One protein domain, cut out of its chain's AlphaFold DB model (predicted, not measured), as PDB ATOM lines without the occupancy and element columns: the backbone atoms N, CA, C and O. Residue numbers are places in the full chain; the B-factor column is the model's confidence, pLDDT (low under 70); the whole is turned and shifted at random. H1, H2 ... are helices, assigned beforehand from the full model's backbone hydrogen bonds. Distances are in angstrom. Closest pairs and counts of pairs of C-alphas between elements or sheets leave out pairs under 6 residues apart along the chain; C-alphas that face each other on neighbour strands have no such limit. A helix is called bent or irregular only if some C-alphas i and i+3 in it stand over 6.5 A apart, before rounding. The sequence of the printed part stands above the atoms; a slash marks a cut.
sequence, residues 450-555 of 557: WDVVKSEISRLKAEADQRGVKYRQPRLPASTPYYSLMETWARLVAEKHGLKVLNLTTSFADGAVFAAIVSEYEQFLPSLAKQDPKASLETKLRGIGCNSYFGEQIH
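This is residues 450 to 555 of the 557 residues of the protein "Calponin-homology (CH) domain-containing protein" of Ascodesmis nigricans (UniProt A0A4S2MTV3). Five helices follow one another through space as they do in sequence, with H1 and H2 packed together at one end, H3 in between, and H4 and H5 folded into a small helical hairpin at the other end. H1 and H2 run the same way, and the long link of residues 467 to 480 goes back from the end of H1 to the start of H2. The printed part has 106 residues, with five named helices in the order H1 H2 H3 H4 H5, no named strand, and the class all helix. It is compact, with a radius of gyration of the C-alphas of 14.6 A and spans of 38 by 27 by 26 A.

H1, residues 450 to 466, begins with C-alpha 450 at (-44.983, -12.051, -38.062) and is 24.5 A long from first to last C-alpha. H2, residues 481 to 496, is 23.5 A long. H3, residues 512 to 524, begins with C-alpha 512 at (-48.613, 10.198, -29.358) and is 19.7 A long. H3 is irregular: C-alphas 520 and 523 are 7.7 A apart, against about 5 A in a regular helix. H4 is residues 537 to 544. H5, residues 548 to 553, ends with C-alpha 553 at (-36.587, 13.399, -31.111).

H1 and H2 touch, their closest C-alphas being those of Ile 457 and Trp 489, 5.6 A apart. They run the same way at a tilt of 35.5 degrees, only just steep. H2 touches H3 with residues 490 to 494 alone, closest at the C-alphas of Ala 494 and Val 513, 5.9 A apart. These two are about perpendicular, at 87 degrees, though the line of H3 is a rough one. H3 and H4 only just touch, with 3 pairs of C-alphas within 8 A, and H3 does so with residues 515 to 518 alone. Their closest C-alphas are those of Ala 515 and Leu 537, 6.4 A apart, and they run the same way at a steep tilt of 40 degrees. H4 and H5 are a hairpin, running opposite ways at a shallow tilt of 23 degrees, with the C-alphas of Glu 538 and Gly 551 closest at 4.0 A. The helix packing is mostly crossed, at more than a shallow tilt. H1 is apart from H3, H4 and H5. In H1, H2, H4 and H5 every O i to N i+4 pair is within hydrogen-bond range; in H3 it is 7 of 9.

The C-alphas farthest apart are those of Ala 478 and Asp 532, at 42.4 A. The printed part has no cut. The links H1 to H2, H2 to H3 and H3 to H4 are long; H4 to H5 is tight. Mean pLDDT of the printed part is 76.8, with residues 468 to 480, 526 to 535 and 550 to 555 under 70.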
ATOM      1  N   TRP A 450     -43.783 -12.532 -37.384       87.31
ATOM      2  CA  TRP A 450     -44.983 -12.051 -38.062       87.31
ATOM      3  C   TRP A 450     -46.236 -12.856 -37.732       87.31
ATOM      4  O   TRP A 450     -47.340 -12.333 -37.897       87.31
ATOM      5  N   ASP A 451     -46.107 -14.096 -37.264       87.50
ATOM      6  CA  ASP A 451     -47.266 -14.887 -36.861       87.50
ATOM      7  C   ASP A 451     -47.800 -14.402 -35.514       87.50
ATOM      8  O   ASP A 451     -49.012 -14.226 -35.369       87.50
ATOM      9  N   VAL A 452     -46.911 -14.020 -34.590       90.12
ATOM     10  CA  VAL A 452     -47.297 -13.315 -33.357       90.12
ATOM     11  C   VAL A 452     -48.005 -11.995 -33.677       90.12
ATOM     12  O   VAL A 452     -49.062 -11.719 -33.107       90.12
ATOM     13  N   VAL A 453     -47.496 -11.207 -34.632       90.44
ATOM     14  CA  VAL A 453     -48.146  -9.949 -35.052       90.44
ATOM     15  C   VAL A 453     -49.541 -10.203 -35.635       90.44
ATOM     16  O   VAL A 453     -50.487  -9.492 -35.298       90.44
ATOM     17  N   LYS A 454     -49.722 -11.229 -36.476       90.31
ATOM     18  CA  LYS A 454     -51.046 -11.589 -37.028       90.31
ATOM     19  C   LYS A 454     -52.023 -12.032 -35.937       90.31
ATOM     20  O   LYS A 454     -53.196 -11.641 -35.974       90.31
ATOM     21  N   SER A 455     -51.562 -12.830 -34.977       90.50
ATOM     22  CA  SER A 455     -52.368 -13.252 -33.828       90.50
ATOM     23  C   SER A 455     -52.780 -12.062 -32.969       90.50
ATOM     24  O   SER A 455     -53.947 -11.949 -32.595       90.50
ATOM     25  N   GLU A 456     -51.864 -11.125 -32.740       92.38
ATOM     26  CA  GLU A 456     -52.137  -9.902 -31.992       92.38
ATOM     27  C   GLU A 456     -53.132  -8.986 -32.715       92.38
ATOM     28  O   GLU A 456     -54.103  -8.525 -32.117       92.38
ATOM     29  N   ILE A 457     -52.977  -8.793 -34.028       90.44
ATOM     30  CA  ILE A 457     -53.957  -8.071 -34.855       90.44
ATOM     31  C   ILE A 457     -55.343  -8.719 -34.746       90.44
ATOM     32  O   ILE A 457     -56.354  -8.020 -34.690       90.44
ATOM     33  N   SER A 458     -55.408 -10.052 -34.725       90.00
ATOM     34  CA  SER A 458     -56.672 -10.786 -34.605       90.00
ATOM     35  C   SER A 458     -57.319 -10.576 -33.231       90.00
ATOM     36  O   SER A 458     -58.524 -10.333 -33.160       90.00
ATOM     37  N   ARG A 459     -56.519 -10.582 -32.153       91.88
ATOM     38  CA  ARG A 459     -56.960 -10.252 -30.788       91.88
ATOM     39  C   ARG A 459     -57.528  -8.835 -30.710       91.88
ATOM     40  O   ARG A 459     -58.641  -8.651 -30.225       91.88
ATOM     41  N   LEU A 460     -56.789  -7.853 -31.228       89.50
ATOM     42  CA  LEU A 460     -57.182  -6.442 -31.202       89.50
ATOM     43  C   LEU A 460     -58.456  -6.177 -32.020       89.50
ATOM     44  O   LEU A 460     -59.310  -5.406 -31.590       89.50
ATOM     45  N   LYS A 461     -58.632  -6.850 -33.167       87.69
ATOM     46  CA  LYS A 461     -59.878  -6.779 -33.952       87.69
ATOM     47  C   LYS A 461     -61.076  -7.318 -33.177       87.69
ATOM     48  O   LYS A 461     -62.099  -6.647 -33.115       87.69
ATOM     49  N   ALA A 462     -60.937  -8.484 -32.546       86.50
ATOM     50  CA  ALA A 462     -62.011  -9.064 -31.743       86.50
ATOM     51  C   ALA A 462     -62.406  -8.156 -30.563       86.50
ATOM     52  O   ALA A 462     -63.585  -8.041 -30.235       86.50
ATOM     53  N   GLU A 463     -61.434  -7.481 -29.943       85.88
ATOM     54  CA  GLU A 463     -61.688  -6.493 -28.889       85.88
ATOM     55  C   GLU A 463     -62.401  -5.238 -29.429       85.88
ATOM     56  O   GLU A 463     -63.332  -4.735 -28.798       85.88
ATOM     57  N   ALA A 464     -62.011  -4.744 -30.608       83.50
ATOM     58  CA  ALA A 464     -62.665  -3.608 -31.261       83.50
ATOM     59  C   ALA A 464     -64.127  -3.917 -31.633       83.50
ATOM     60  O   ALA A 464     -65.019  -3.101 -31.374       83.50
ATOM     61  N   ASP A 465     -64.387  -5.123 -32.148       81.94
ATOM     62  CA  ASP A 465     -65.732  -5.592 -32.491       81.94
ATOM     63  C   ASP A 465     -66.638  -5.667 -31.250       81.94
ATOM     64  O   ASP A 465     -67.791  -5.233 -31.296       81.94
ATOM     65  N   GLN A 466     -66.112  -6.123 -30.104       78.44
ATOM     66  CA  GLN A 466     -66.840  -6.129 -28.824       78.44
ATOM     67  C   GLN A 466     -67.203  -4.722 -28.332       78.44
ATOM     68  O   GLN A 466     -68.230  -4.538 -27.679       78.44
ATOM     69  N   ARG A 467     -66.388  -3.714 -28.661       77.19
ATOM     70  CA  ARG A 467     -66.647  -2.299 -28.345       77.19
ATOM     71  C   ARG A 467     -67.574  -1.617 -29.360       77.19
ATOM     72  O   ARG A 467     -67.857  -0.430 -29.218       77.19
ATOM     73  N   GLY A 468     -68.046  -2.341 -30.381       69.44
ATOM     74  CA  GLY A 468     -68.910  -1.808 -31.437       69.44
ATOM     75  C   GLY A 468     -68.183  -0.930 -32.463       69.44
ATOM     76  O   GLY A 468     -68.835  -0.228 -33.239       69.44
ATOM     77  N   VAL A 469     -66.847  -0.958 -32.490       69.56
ATOM     78  CA  VAL A 469     -66.034  -0.205 -33.451       69.56
ATOM     79  C   VAL A 469     -65.872  -1.053 -34.710       69.56
ATOM     80  O   VAL A 469     -65.143  -2.038 -34.718       69.56
ATOM     81  N   LYS A 470     -66.555  -0.679 -35.799       61.91
ATOM     82  CA  LYS A 470     -66.407  -1.372 -37.087       61.91
ATOM     83  C   LYS A 470     -65.043  -1.063 -37.694       61.91
ATOM     84  O   LYS A 470     -64.870  -0.027 -38.338       61.91
ATOM     85  N   TYR A 471     -64.105  -1.992 -37.553       58.56
ATOM     86  CA  TYR A 471     -62.831  -1.910 -38.251       58.56
ATOM     87  C   TYR A 471     -63.050  -2.029 -39.767       58.56
ATOM     88  O   TYR A 471     -63.559  -3.033 -40.274       58.56
ATOM     89  N   ARG A 472     -62.654  -0.999 -40.518       58.09
ATOM     90  CA  ARG A 472     -62.679  -1.024 -41.983       58.09
ATOM     91  C   ARG A 472     -61.276  -1.332 -42.484       58.09
ATOM     92  O   ARG A 472     -60.385  -0.501 -42.336       58.09
ATOM     93  N   GLN A 473     -61.091  -2.502 -43.101       57.03
ATOM     94  CA  GLN A 473     -59.840  -2.808 -43.796       57.03
ATOM     95  C   GLN A 473     -59.561  -1.718 -44.844       57.03
ATOM     96  O   GLN A 473     -60.424  -1.468 -45.698       57.03
ATOM     97  N   PRO A 474     -58.396  -1.056 -44.793       53.19
ATOM     98  CA  PRO A 474     -58.021  -0.105 -45.822       53.19
ATOM     99  C   PRO A 474     -57.809  -0.832 -47.154       53.19
ATOM    100  O   PRO A 474     -57.258  -1.932 -47.202       53.19
ATOM    101  N   ARG A 475     -58.218  -0.200 -48.258       47.66
ATOM    102  CA  ARG A 475     -57.811  -0.617 -49.606       47.66
ATOM    103  C   ARG A 475     -56.432  -0.027 -49.877       47.66
ATOM    104  O   ARG A 475     -56.332   1.035 -50.484       47.66
ATOM    105  N   LEU A 476     -55.390  -0.666 -49.359       50.75
ATOM    106  CA  LEU A 476     -54.019  -0.254 -49.646       50.75
ATOM    107  C   LEU A 476     -53.631  -0.725 -51.057       50.75
ATOM    108  O   LEU A 476     -53.956  -1.857 -51.427       50.75
ATOM    109  N   PRO A 477     -52.947   0.110 -51.860       46.72
ATOM    110  CA  PRO A 477     -52.224  -0.381 -53.026       46.72
ATOM    111  C   PRO A 477     -51.165  -1.398 -52.574       46.72
ATOM    112  O   PRO A 477     -50.776  -1.409 -51.408       46.72
ATOM    113  N   ALA A 478     -50.734  -2.271 -53.487       42.31
ATOM    114  CA  ALA A 478     -49.812  -3.377 -53.229       42.31
ATOM    115  C   ALA A 478     -48.444  -2.903 -52.689       42.31
ATOM    116  O   ALA A 478     -47.464  -2.815 -53.422       42.31
ATOM    117  N   SER A 479     -48.385  -2.572 -51.402       54.22
ATOM    118  CA  SER A 479     -47.156  -2.444 -50.630       54.22
ATOM    119  C   SER A 479     -46.738  -3.827 -50.134       54.22
ATOM    120  O   SER A 479     -47.513  -4.787 -50.179       54.22
ATOM    121  N   THR A 480     -45.499  -3.941 -49.661       63.00
ATOM    122  CA  THR A 480     -45.001  -5.178 -49.049       63.00
ATOM    123  C   THR A 480     -45.969  -5.663 -47.956       63.00
ATOM    124  O   THR A 480     -46.516  -4.839 -47.212       63.00
ATOM    125  N   PRO A 481     -46.201  -6.983 -47.823       74.62
ATOM    126  CA  PRO A 481     -47.166  -7.522 -46.860       74.62
ATOM    127  C   PRO A 481     -46.889  -7.040 -45.427       74.62
ATOM    128  O   PRO A 481     -47.823  -6.724 -44.689       74.62
ATOM    129  N   TYR A 482     -45.613  -6.874 -45.069       82.06
ATOM    130  CA  TYR A 482     -45.166  -6.389 -43.764       82.06
ATOM    131  C   TYR A 482     -45.636  -4.967 -43.437       82.06
ATOM    132  O   TYR A 482     -46.076  -4.719 -42.316       82.06
ATOM    133  N   TYR A 483     -45.611  -4.048 -44.411       81.81
ATOM    134  CA  TYR A 483     -46.074  -2.671 -44.209       81.81
ATOM    135  C   TYR A 483     -47.551  -2.648 -43.795       81.81
ATOM    136  O   TYR A 483     -47.915  -2.035 -42.794       81.81
ATOM    137  N   SER A 484     -48.391  -3.397 -44.518       83.31
ATOM    138  CA  SER A 484     -49.833  -3.452 -44.252       83.31
ATOM    139  C   SER A 484     -50.171  -4.048 -42.879       83.31
ATOM    140  O   SER A 484     -51.109  -3.597 -42.214       83.31
ATOM    141  N   LEU A 485     -49.391  -5.040 -42.432       87.44
ATOM    142  CA  LEU A 485     -49.538  -5.648 -41.112       87.44
ATOM    143  C   LEU A 485     -49.161  -4.653 -40.014       87.44
ATOM    144  O   LEU A 485     -49.936  -4.467 -39.078       87.44
ATOM    145  N   MET A 486     -48.020  -3.976 -40.157       88.62
ATOM    146  CA  MET A 486     -47.532  -3.011 -39.171       88.62
ATOM    147  C   MET A 486     -48.474  -1.808 -39.031       88.62
ATOM    148  O   MET A 486     -48.812  -1.410 -37.919       88.62
ATOM    149  N   GLU A 487     -48.967  -1.276 -40.151       87.12
ATOM    150  CA  GLU A 487     -49.951  -0.191 -40.169       87.12
ATOM    151  C   GLU A 487     -51.275  -0.612 -39.517       87.12
ATOM    152  O   GLU A 487     -51.862   0.134 -38.730       87.12
ATOM    153  N   THR A 488     -51.742  -1.832 -39.803       88.44
ATOM    154  CA  THR A 488     -52.963  -2.379 -39.195       88.44
ATOM    155  C   THR A 488     -52.818  -2.531 -37.687       88.44
ATOM    156  O   THR A 488     -53.720  -2.136 -36.949       88.44
ATOM    157  N   TRP A 489     -51.697  -3.090 -37.235       91.81
ATOM    158  CA  TRP A 489     -51.386  -3.238 -35.819       91.81
ATOM    159  C   TRP A 489     -51.351  -1.879 -35.111       91.81
ATOM    160  O   TRP A 489     -52.104  -1.671 -34.160       91.81
ATOM    161  N   ALA A 490     -50.573  -0.925 -35.629       91.25
ATOM    162  CA  ALA A 490     -50.450   0.406 -35.041       91.25
ATOM    163  C   ALA A 490     -51.795   1.139 -34.951       91.25
ATOM    164  O   ALA A 490     -52.101   1.753 -33.931       91.25
ATOM    165  N   ARG A 491     -52.628   1.043 -35.994       89.94
ATOM    166  CA  ARG A 491     -53.958   1.661 -36.015       89.94
ATOM    167  C   ARG A 491     -54.876   1.108 -34.932       89.94
ATOM    168  O   ARG A 491     -55.510   1.892 -34.238       89.94
ATOM    169  N   LEU A 492     -54.937  -0.214 -34.780       89.38
ATOM    170  CA  LEU A 492     -55.799  -0.851 -33.781       89.38
ATOM    171  C   LEU A 492     -55.397  -0.464 -32.353       89.38
ATOM    172  O   LEU A 492     -56.259  -0.192 -31.518       89.38
ATOM    173  N   VAL A 493     -54.091  -0.393 -32.085       90.38
ATOM    174  CA  VAL A 493     -53.575   0.067 -30.789       90.38
ATOM    175  C   VAL A 493     -53.904   1.547 -30.573       90.38
ATOM    176  O   VAL A 493     -54.432   1.913 -29.528       90.38
ATOM    177  N   ALA A 494     -53.669   2.403 -31.567       89.62
ATOM    178  CA  ALA A 494     -53.960   3.831 -31.476       89.62
ATOM    179  C   ALA A 494     -55.457   4.126 -31.250       89.62
ATOM    180  O   ALA A 494     -55.799   4.948 -30.396       89.62
ATOM    181  N   GLU A 495     -56.355   3.414 -31.939       87.94
ATOM    182  CA  GLU A 495     -57.808   3.571 -31.793       87.94
ATOM    183  C   GLU A 495     -58.283   3.262 -30.367       87.94
ATOM    184  O   GLU A 495     -59.174   3.939 -29.850       87.94
ATOM    185  N   LYS A 496     -57.640   2.309 -29.676       85.31
ATOM    186  CA  LYS A 496     -57.912   2.005 -28.261       85.31
ATOM    187  C   LYS A 496     -57.670   3.208 -27.343       85.31
ATOM    188  O   LYS A 496     -58.352   3.344 -26.328       85.31
ATOM    189  N   HIS A 497     -56.736   4.075 -27.725       85.69
ATOM    190  CA  HIS A 497     -56.378   5.309 -27.027       85.69
ATOM    191  C   HIS A 497     -57.060   6.559 -27.617       85.69
ATOM    192  O   HIS A 497     -56.743   7.675 -27.213       85.69
ATOM    193  N   GLY A 498     -58.004   6.396 -28.553       85.12
ATOM    194  CA  GLY A 498     -58.714   7.506 -29.197       85.12
ATOM    195  C   GLY A 498     -57.890   8.268 -30.241       85.12
ATOM    196  O   GLY A 498     -58.288   9.358 -30.651       85.12
ATOM    197  N   LEU A 499     -56.756   7.712 -30.673       87.56
ATOM    198  CA  LEU A 499     -55.894   8.270 -31.712       87.56
ATOM    199  C   LEU A 499     -56.230   7.652 -33.075       87.56
ATOM    200  O   LEU A 499     -56.680   6.510 -33.166       87.56
ATOM    201  N   LYS A 500     -55.991   8.399 -34.155       85.88
ATOM    202  CA  LYS A 500     -56.274   7.954 -35.524       85.88
ATOM    203  C   LYS A 500     -54.987   7.881 -36.336       85.88
ATOM    204  O   LYS A 500     -54.376   8.906 -36.603       85.88
ATOM    205  N   VAL A 501     -54.629   6.679 -36.782       84.69
ATOM    206  CA  VAL A 501     -53.449   6.440 -37.629       84.69
ATOM    207  C   VAL A 501     -53.889   6.265 -39.077       84.69
ATOM    208  O   VAL A 501     -54.638   5.340 -39.408       84.69
ATOM    209  N   LEU A 502     -53.439   7.161 -39.952       83.69
ATOM    210  CA  LEU A 502     -53.737   7.120 -41.387       83.69
ATOM    211  C   LEU A 502     -52.565   6.587 -42.214       83.69
ATOM    212  O   LEU A 502     -52.801   5.975 -43.249       83.69
ATOM    213  N   ASN A 503     -51.340   6.783 -41.737       84.19
ATOM    214  CA  ASN A 503     -50.093   6.392 -42.391       84.19
ATOM    215  C   ASN A 503     -49.015   6.090 -41.332       84.19
ATOM    216  O   ASN A 503     -49.244   6.278 -40.138       84.19
ATOM    217  N   LEU A 504     -47.843   5.624 -41.763       84.62
ATOM    218  CA  LEU A 504     -46.681   5.400 -40.888       84.62
ATOM    219  C   LEU A 504     -45.674   6.570 -40.912       84.62
ATOM    220  O   LEU A 504     -44.539   6.399 -40.478       84.62
ATOM    221  N   THR A 505     -46.071   7.735 -41.435       84.50
ATOM    222  CA  THR A 505     -45.232   8.937 -41.538       84.50
ATOM    223  C   THR A 505     -45.756  10.025 -40.599       84.50
ATOM    224  O   THR A 505     -45.443  10.033 -39.411       84.50
ATOM    225  N   THR A 506     -46.620  10.911 -41.087       85.00
ATOM    226  CA  THR A 506     -47.147  12.063 -40.341       85.00
ATOM    227  C   THR A 506     -47.979  11.688 -39.120       85.00
ATOM    228  O   THR A 506     -47.973  12.420 -38.135       85.00
ATOM    229  N   SER A 507     -48.632  10.518 -39.121       85.44
ATOM    230  CA  SER A 507     -49.402  10.046 -37.956       85.44
ATOM    231  C   SER A 507     -48.526   9.711 -36.739       85.44
ATOM    232  O   SER A 507     -49.055   9.567 -35.644       85.44
ATOM    233  N   PHE A 508     -47.212   9.551 -36.922       85.94
ATOM    234  CA  PHE A 508     -46.249   9.257 -35.854       85.94
ATOM    235  C   PHE A 508     -45.392  10.470 -35.462       85.94
ATOM    236  O   PHE A 508     -44.585  10.363 -34.540       85.94
ATOM    237  N   ALA A 509     -45.561  11.612 -36.138       81.06
ATOM    238  CA  ALA A 509     -44.689  12.778 -35.993       81.06
ATOM    239  C   ALA A 509     -44.769  13.448 -34.607       81.06
ATOM    240  O   ALA A 509     -43.796  14.050 -34.169       81.06
ATOM    241  N   ASP A 510     -45.905  13.334 -33.912       78.44
ATOM    242  CA  ASP A 510     -46.156  13.955 -32.602       78.44
ATOM    243  C   ASP A 510     -45.824  13.045 -31.402       78.44
ATOM    244  O   ASP A 510     -46.051  13.410 -30.249       78.44
ATOM    245  N   GLY A 511     -45.354  11.820 -31.657       81.56
ATOM    246  CA  GLY A 511     -45.023  10.855 -30.610       81.56
ATOM    247  C   GLY A 511     -46.206  10.213 -29.879       81.56
ATOM    248  O   GLY A 511     -46.001   9.257 -29.122       81.56
ATOM    249  N   ALA A 512     -47.445  10.658 -30.108       85.56
ATOM    250  CA  ALA A 512     -48.613  10.198 -29.358       85.56
ATOM    251  C   ALA A 512     -48.907   8.713 -29.611       85.56
ATOM    252  O   ALA A 512     -49.239   7.962 -28.690       85.56
ATOM    253  N   VAL A 513     -48.718   8.260 -30.853       87.88
ATOM    254  CA  VAL A 513     -48.897   6.851 -31.232       87.88
ATOM    255  C   VAL A 513     -47.840   5.959 -30.573       87.88
ATOM    256  O   VAL A 513     -48.178   4.885 -30.076       87.88
ATOM    257  N   PHE A 514     -46.583   6.410 -30.479       87.12
ATOM    258  CA  PHE A 514     -45.544   5.680 -29.743       87.12
ATOM    259  C   PHE A 514     -45.887   5.563 -28.254       87.12
ATOM    260  O   PHE A 514     -45.743   4.484 -27.679       87.12
ATOM    261  N   ALA A 515     -46.402   6.633 -27.638       85.69
ATOM    262  CA  ALA A 515     -46.851   6.601 -26.249       85.69
ATOM    263  C   ALA A 515     -47.993   5.597 -26.023       85.69
ATOM    264  O   ALA A 515     -47.961   4.844 -25.047       85.69
ATOM    265  N   ALA A 516     -48.968   5.545 -26.937       87.94
ATOM    266  CA  ALA A 516     -50.066   4.581 -26.887       87.94
ATOM    267  C   ALA A 516     -49.561   3.132 -26.986       87.94
ATOM    268  O   ALA A 516     -49.937   2.292 -26.170       87.94
ATOM    269  N   ILE A 517     -48.646   2.850 -27.922       89.81
ATOM    270  CA  ILE A 517     -48.037   1.520 -28.076       89.81
ATOM    271  C   ILE A 517     -47.300   1.104 -26.799       89.81
ATOM    272  O   ILE A 517     -47.517   0.006 -26.288       89.81
ATOM    273  N   VAL A 518     -46.458   1.980 -26.248       86.56
ATOM    274  CA  VAL A 518     -45.718   1.684 -25.012       86.56
ATOM    275  C   VAL A 518     -46.674   1.434 -23.845       86.56
ATOM    276  O   VAL A 518     -46.455   0.500 -23.078       86.56
ATOM    277  N   SER A 519     -47.744   2.227 -23.727       85.19
ATOM    278  CA  SER A 519     -48.743   2.076 -22.666       85.19
ATOM    279  C   SER A 519     -49.500   0.748 -22.743       85.19
ATOM    280  O   SER A 519     -49.789   0.166 -21.701       85.19
ATOM    281  N   GLU A 520     -49.831   0.265 -23.941       86.31
ATOM    282  CA  GLU A 520     -50.566  -0.996 -24.116       86.31
ATOM    283  C   GLU A 520     -49.720  -2.210 -23.703       86.31
ATOM    284  O   GLU A 520     -50.213  -3.154 -23.077       86.31
ATOM    285  N   TYR A 521     -48.424  -2.177 -24.022       87.19
ATOM    286  CA  TYR A 521     -47.523  -3.306 -23.794       87.19
ATOM    287  C   TYR A 521     -46.675  -3.192 -22.521       87.19
ATOM    288  O   TYR A 521     -45.914  -4.112 -22.229       87.19
ATOM    289  N   GLU A 522     -46.842  -2.134 -21.718       79.94
ATOM    290  CA  GLU A 522     -46.041  -1.842 -20.516       79.94
ATOM    291  C   GLU A 522     -45.924  -3.035 -19.550       79.94
ATOM    292  O   GLU A 522     -44.856  -3.318 -19.002       79.94
ATOM    293  N   GLN A 523     -47.006  -3.801 -19.393       76.62
ATOM    294  CA  GLN A 523     -47.051  -4.983 -18.525       76.62
ATOM    295  C   GLN A 523     -46.108  -6.120 -18.965       76.62
ATOM    296  O   GLN A 523     -45.600  -6.863 -18.115       76.62
ATOM    297  N   PHE A 524     -45.841  -6.222 -20.270       75.88
ATOM    298  CA  PHE A 524     -44.996  -7.246 -20.886       75.88
ATOM    299  C   PHE A 524     -43.533  -6.809 -21.029       75.88
ATOM    300  O   PHE A 524     -42.686  -7.621 -21.399       75.88
ATOM    301  N   LEU A 525     -43.216  -5.548 -20.718       71.12
ATOM    302  CA  LEU A 525     -41.857  -5.032 -20.831       71.12
ATOM    303  C   LEU A 525     -40.942  -5.559 -19.705       71.12
ATOM    304  O   LEU A 525     -41.413  -5.851 -18.597       71.12
ATOM    305  N   PRO A 526     -39.619  -5.658 -19.944       65.88
ATOM    306  CA  PRO A 526     -38.646  -6.041 -18.923       65.88
ATOM    307  C   PRO A 526     -38.682  -5.108 -17.702       65.88
ATOM    308  O   PRO A 526     -38.982  -3.923 -17.817       65.88
ATOM    309  N   SER A 527     -38.301  -5.610 -16.522       57.97
ATOM    310  CA  SER A 527     -38.364  -4.877 -15.242       57.97
ATOM    311  C   SER A 527     -37.620  -3.529 -15.219       57.97
ATOM    312  O   SER A 527     -37.967  -2.671 -14.413       57.97
ATOM    313  N   LEU A 528     -36.631  -3.319 -16.100       53.25
ATOM    314  CA  LEU A 528     -35.940  -2.030 -16.279       53.25
ATOM    315  C   LEU A 528     -36.860  -0.929 -16.835       53.25
ATOM    316  O   LEU A 528     -36.690   0.229 -16.470       53.25
ATOM    317  N   ALA A 529     -37.858  -1.282 -17.649       52.22
ATOM    318  CA  ALA A 529     -38.852  -0.350 -18.183       52.22
ATOM    319  C   ALA A 529     -40.016  -0.080 -17.208       52.22
ATOM    320  O   ALA A 529     -40.775   0.861 -17.411       52.22
ATOM    321  N   LYS A 530     -40.153  -0.881 -16.138       56.16
ATOM    322  CA  LYS A 530     -41.199  -0.732 -15.103       56.16
ATOM    323  C   LYS A 530     -40.858   0.320 -14.041       56.16
ATOM    324  O   LYS A 530     -41.603   0.478 -13.071       56.16
ATOM    325  N   GLN A 531     -39.712   0.992 -14.164       55.25
ATOM    326  CA  GLN A 531     -39.295   2.011 -13.210       55.25
ATOM    327  C   GLN A 531     -40.090   3.301 -13.448       55.25
ATOM    328  O   GLN A 531     -39.848   4.026 -14.405       55.25
ATOM    329  N   ASP A 532     -41.015   3.553 -12.522       58.62
ATOM    330  CA  ASP A 532     -41.881   4.729 -12.391       58.62
ATOM    331  C   ASP A 532     -42.996   4.865 -13.463       58.62
ATOM    332  O   ASP A 532     -42.723   5.194 -14.618       58.62
ATOM    333  N   PRO A 533     -44.290   4.694 -13.108       60.34
ATOM    334  CA  PRO A 533     -45.404   4.903 -14.041       60.34
ATOM    335  C   PRO A 533     -45.486   6.342 -14.581       60.34
ATOM    336  O   PRO A 533     -46.147   6.572 -15.595       60.34
ATOM    337  N   LYS A 534     -44.802   7.306 -13.939       61.59
ATOM    338  CA  LYS A 534     -44.678   8.703 -14.388       61.59
ATOM    339  C   LYS A 534     -43.418   8.985 -15.217       61.59
ATOM    340  O   LYS A 534     -43.161  10.146 -15.535       61.59
ATOM    341  N   ALA A 535     -42.623   7.969 -15.555       68.06
ATOM    342  CA  ALA A 535     -41.434   8.150 -16.374       68.06
ATOM    343  C   ALA A 535     -41.784   8.725 -17.760       68.06
ATOM    344  O   ALA A 535     -42.782   8.345 -18.378       68.06
ATOM    345  N   SER A 536     -40.935   9.635 -18.241       75.62
ATOM    346  CA  SER A 536     -40.999  10.201 -19.591       75.62
ATOM    347  C   SER A 536     -41.010   9.093 -20.655       75.62
ATOM    348  O   SER A 536     -40.360   8.061 -20.471       75.62
ATOM    349  N   LEU A 537     -41.703   9.312 -21.783       76.69
ATOM    350  CA  LEU A 537     -41.716   8.380 -22.923       76.69
ATOM    351  C   LEU A 537     -40.295   7.990 -23.353       76.69
ATOM    352  O   LEU A 537     -40.032   6.817 -23.595       76.69
ATOM    353  N   GLU A 538     -39.366   8.947 -23.345       76.19
ATOM    354  CA  GLU A 538     -37.941   8.714 -23.580       76.19
ATOM    355  C   GLU A 538     -37.364   7.625 -22.664       76.19
ATOM    356  O   GLU A 538     -36.721   6.687 -23.132       76.19
ATOM    357  N   THR A 539     -37.596   7.730 -21.355       76.19
ATOM    358  CA  THR A 539     -37.086   6.772 -20.370       76.19
ATOM    359  C   THR A 539     -37.696   5.393 -20.592       76.19
ATOM    360  O   THR A 539     -36.985   4.391 -20.509       76.19
ATOM    361  N   LYS A 540     -38.991   5.335 -20.932       76.38
ATOM    362  CA  LYS A 540     -39.669   4.072 -21.246       76.38
ATOM    363  C   LYS A 540     -39.094   3.436 -22.516       76.38
ATOM    364  O   LYS A 540     -38.738   2.264 -22.483       76.38
ATOM    365  N   LEU A 541     -38.905   4.203 -23.592       78.25
ATOM    366  CA  LEU A 541     -38.299   3.721 -24.842       78.25
ATOM    367  C   LEU A 541     -36.854   3.242 -24.634       78.25
ATOM    368  O   LEU A 541     -36.501   2.149 -25.079       78.25
ATOM    369  N   ARG A 542     -36.032   3.991 -23.885       77.56
ATOM    370  CA  ARG A 542     -34.679   3.547 -23.498       77.56
ATOM    371  C   ARG A 542     -34.722   2.256 -22.675       77.56
ATOM    372  O   ARG A 542     -33.903   1.369 -22.897       77.56
ATOM    373  N   GLY A 543     -35.694   2.112 -21.770       71.19
ATOM    374  CA  GLY A 543     -35.906   0.900 -20.970       71.19
ATOM    375  C   GLY A 543     -36.285  -0.340 -21.792       71.19
ATOM    376  O   GLY A 543     -35.991  -1.458 -21.374       71.19
ATOM    377  N   ILE A 544     -36.891  -0.148 -22.969       74.88
ATOM    378  CA  ILE A 544     -37.215  -1.208 -23.942       74.88
ATOM    379  C   ILE A 544     -35.992  -1.574 -24.805       74.88
ATOM    380  O   ILE A 544     -35.967  -2.627 -25.438       74.88
ATOM    381  N   GLY A 545     -34.946  -0.741 -24.794       74.31
ATOM    382  CA  GLY A 545     -33.737  -0.920 -25.599       74.31
ATOM    383  C   GLY A 545     -33.719  -0.103 -26.892       74.31
ATOM    384  O   GLY A 545     -32.884  -0.371 -27.756       74.31
ATOM    385  N   CYS A 546     -34.608   0.889 -27.048       78.62
ATOM    386  CA  CYS A 546     -34.491   1.876 -28.121       78.62
ATOM    387  C   CYS A 546     -33.245   2.745 -27.929       78.62
ATOM    388  O   CYS A 546     -32.862   3.077 -26.803       78.62
ATOM    389  N   ASN A 547     -32.614   3.123 -29.040       76.88
ATOM    390  CA  ASN A 547     -31.482   4.044 -29.011       76.88
ATOM    391  C   ASN A 547     -31.895   5.434 -28.462       76.88
ATOM    392  O   ASN A 547     -33.075   5.789 -28.415       76.88
ATOM    393  N   SER A 548     -30.911   6.236 -28.043       72.19
ATOM    394  CA  SER A 548     -31.155   7.571 -27.470       72.19
ATOM    395  C   SER A 548     -31.801   8.546 -28.453       72.19
ATOM    396  O   SER A 548     -32.521   9.443 -28.029       72.19
ATOM    397  N   TYR A 549     -31.588   8.344 -29.755       74.50
ATOM    398  CA  TYR A 549     -32.132   9.197 -30.803       74.50
ATOM    399  C   TYR A 549     -33.666   9.202 -30.799       74.50
ATOM    400  O   TYR A 549     -34.274  10.270 -30.808       74.50
ATOM    401  N   PHE A 550     -34.297   8.026 -30.687       68.38
ATOM    402  CA  PHE A 550     -35.756   7.933 -30.565       68.38
ATOM    403  C   PHE A 550     -36.280   8.609 -29.293       68.38
ATOM    404  O   PHE A 550     -37.364   9.176 -29.296       68.38
ATOM    405  N   GLY A 551     -35.509   8.576 -28.206       63.34
ATOM    406  CA  GLY A 551     -35.873   9.248 -26.963       63.34
ATOM    407  C   GLY A 551     -35.877  10.775 -27.068       63.34
ATOM    408  O   GLY A 551     -36.786  11.423 -26.560       63.34
ATOM    409  N   GLU A 552     -34.875  11.335 -27.745       66.00
ATOM    410  CA  GLU A 552     -34.652  12.783 -27.827       66.00
ATOM    411  C   GLU A 552     -35.532  13.464 -28.889       66.00
ATOM    412  O   GLU A 552     -36.005  14.577 -28.664       66.00
ATOM    413  N   GLN A 553     -35.797  12.805 -30.024       63.50
ATOM    414  CA  GLN A 553     -36.587  13.399 -31.111       63.50
ATOM    415  C   GLN A 553     -38.099  13.328 -30.917       63.50
ATOM    416  O   GLN A 553     -38.803  14.249 -31.319       63.50
ATOM    417  N   ILE A 554     -38.610  12.270 -30.283       58.72
ATOM    418  CA  ILE A 554     -40.060  12.107 -30.089       58.72
ATOM    419  C   ILE A 554     -40.630  13.201 -29.156       58.72
ATOM    420  O   ILE A 554     -41.825  13.472 -29.183       58.72
ATOM    421  N   HIS A 555     -39.776  13.877 -28.378       44.88
ATOM    422  CA  HIS A 555     -40.155  14.976 -27.481       44.88
ATOM    423  C   HIS A 555     -39.873  16.385 -28.013       44.88
ATOM    424  O   HIS A 555     -40.226  17.353 -27.339       44.88
TER     425      HIS A 555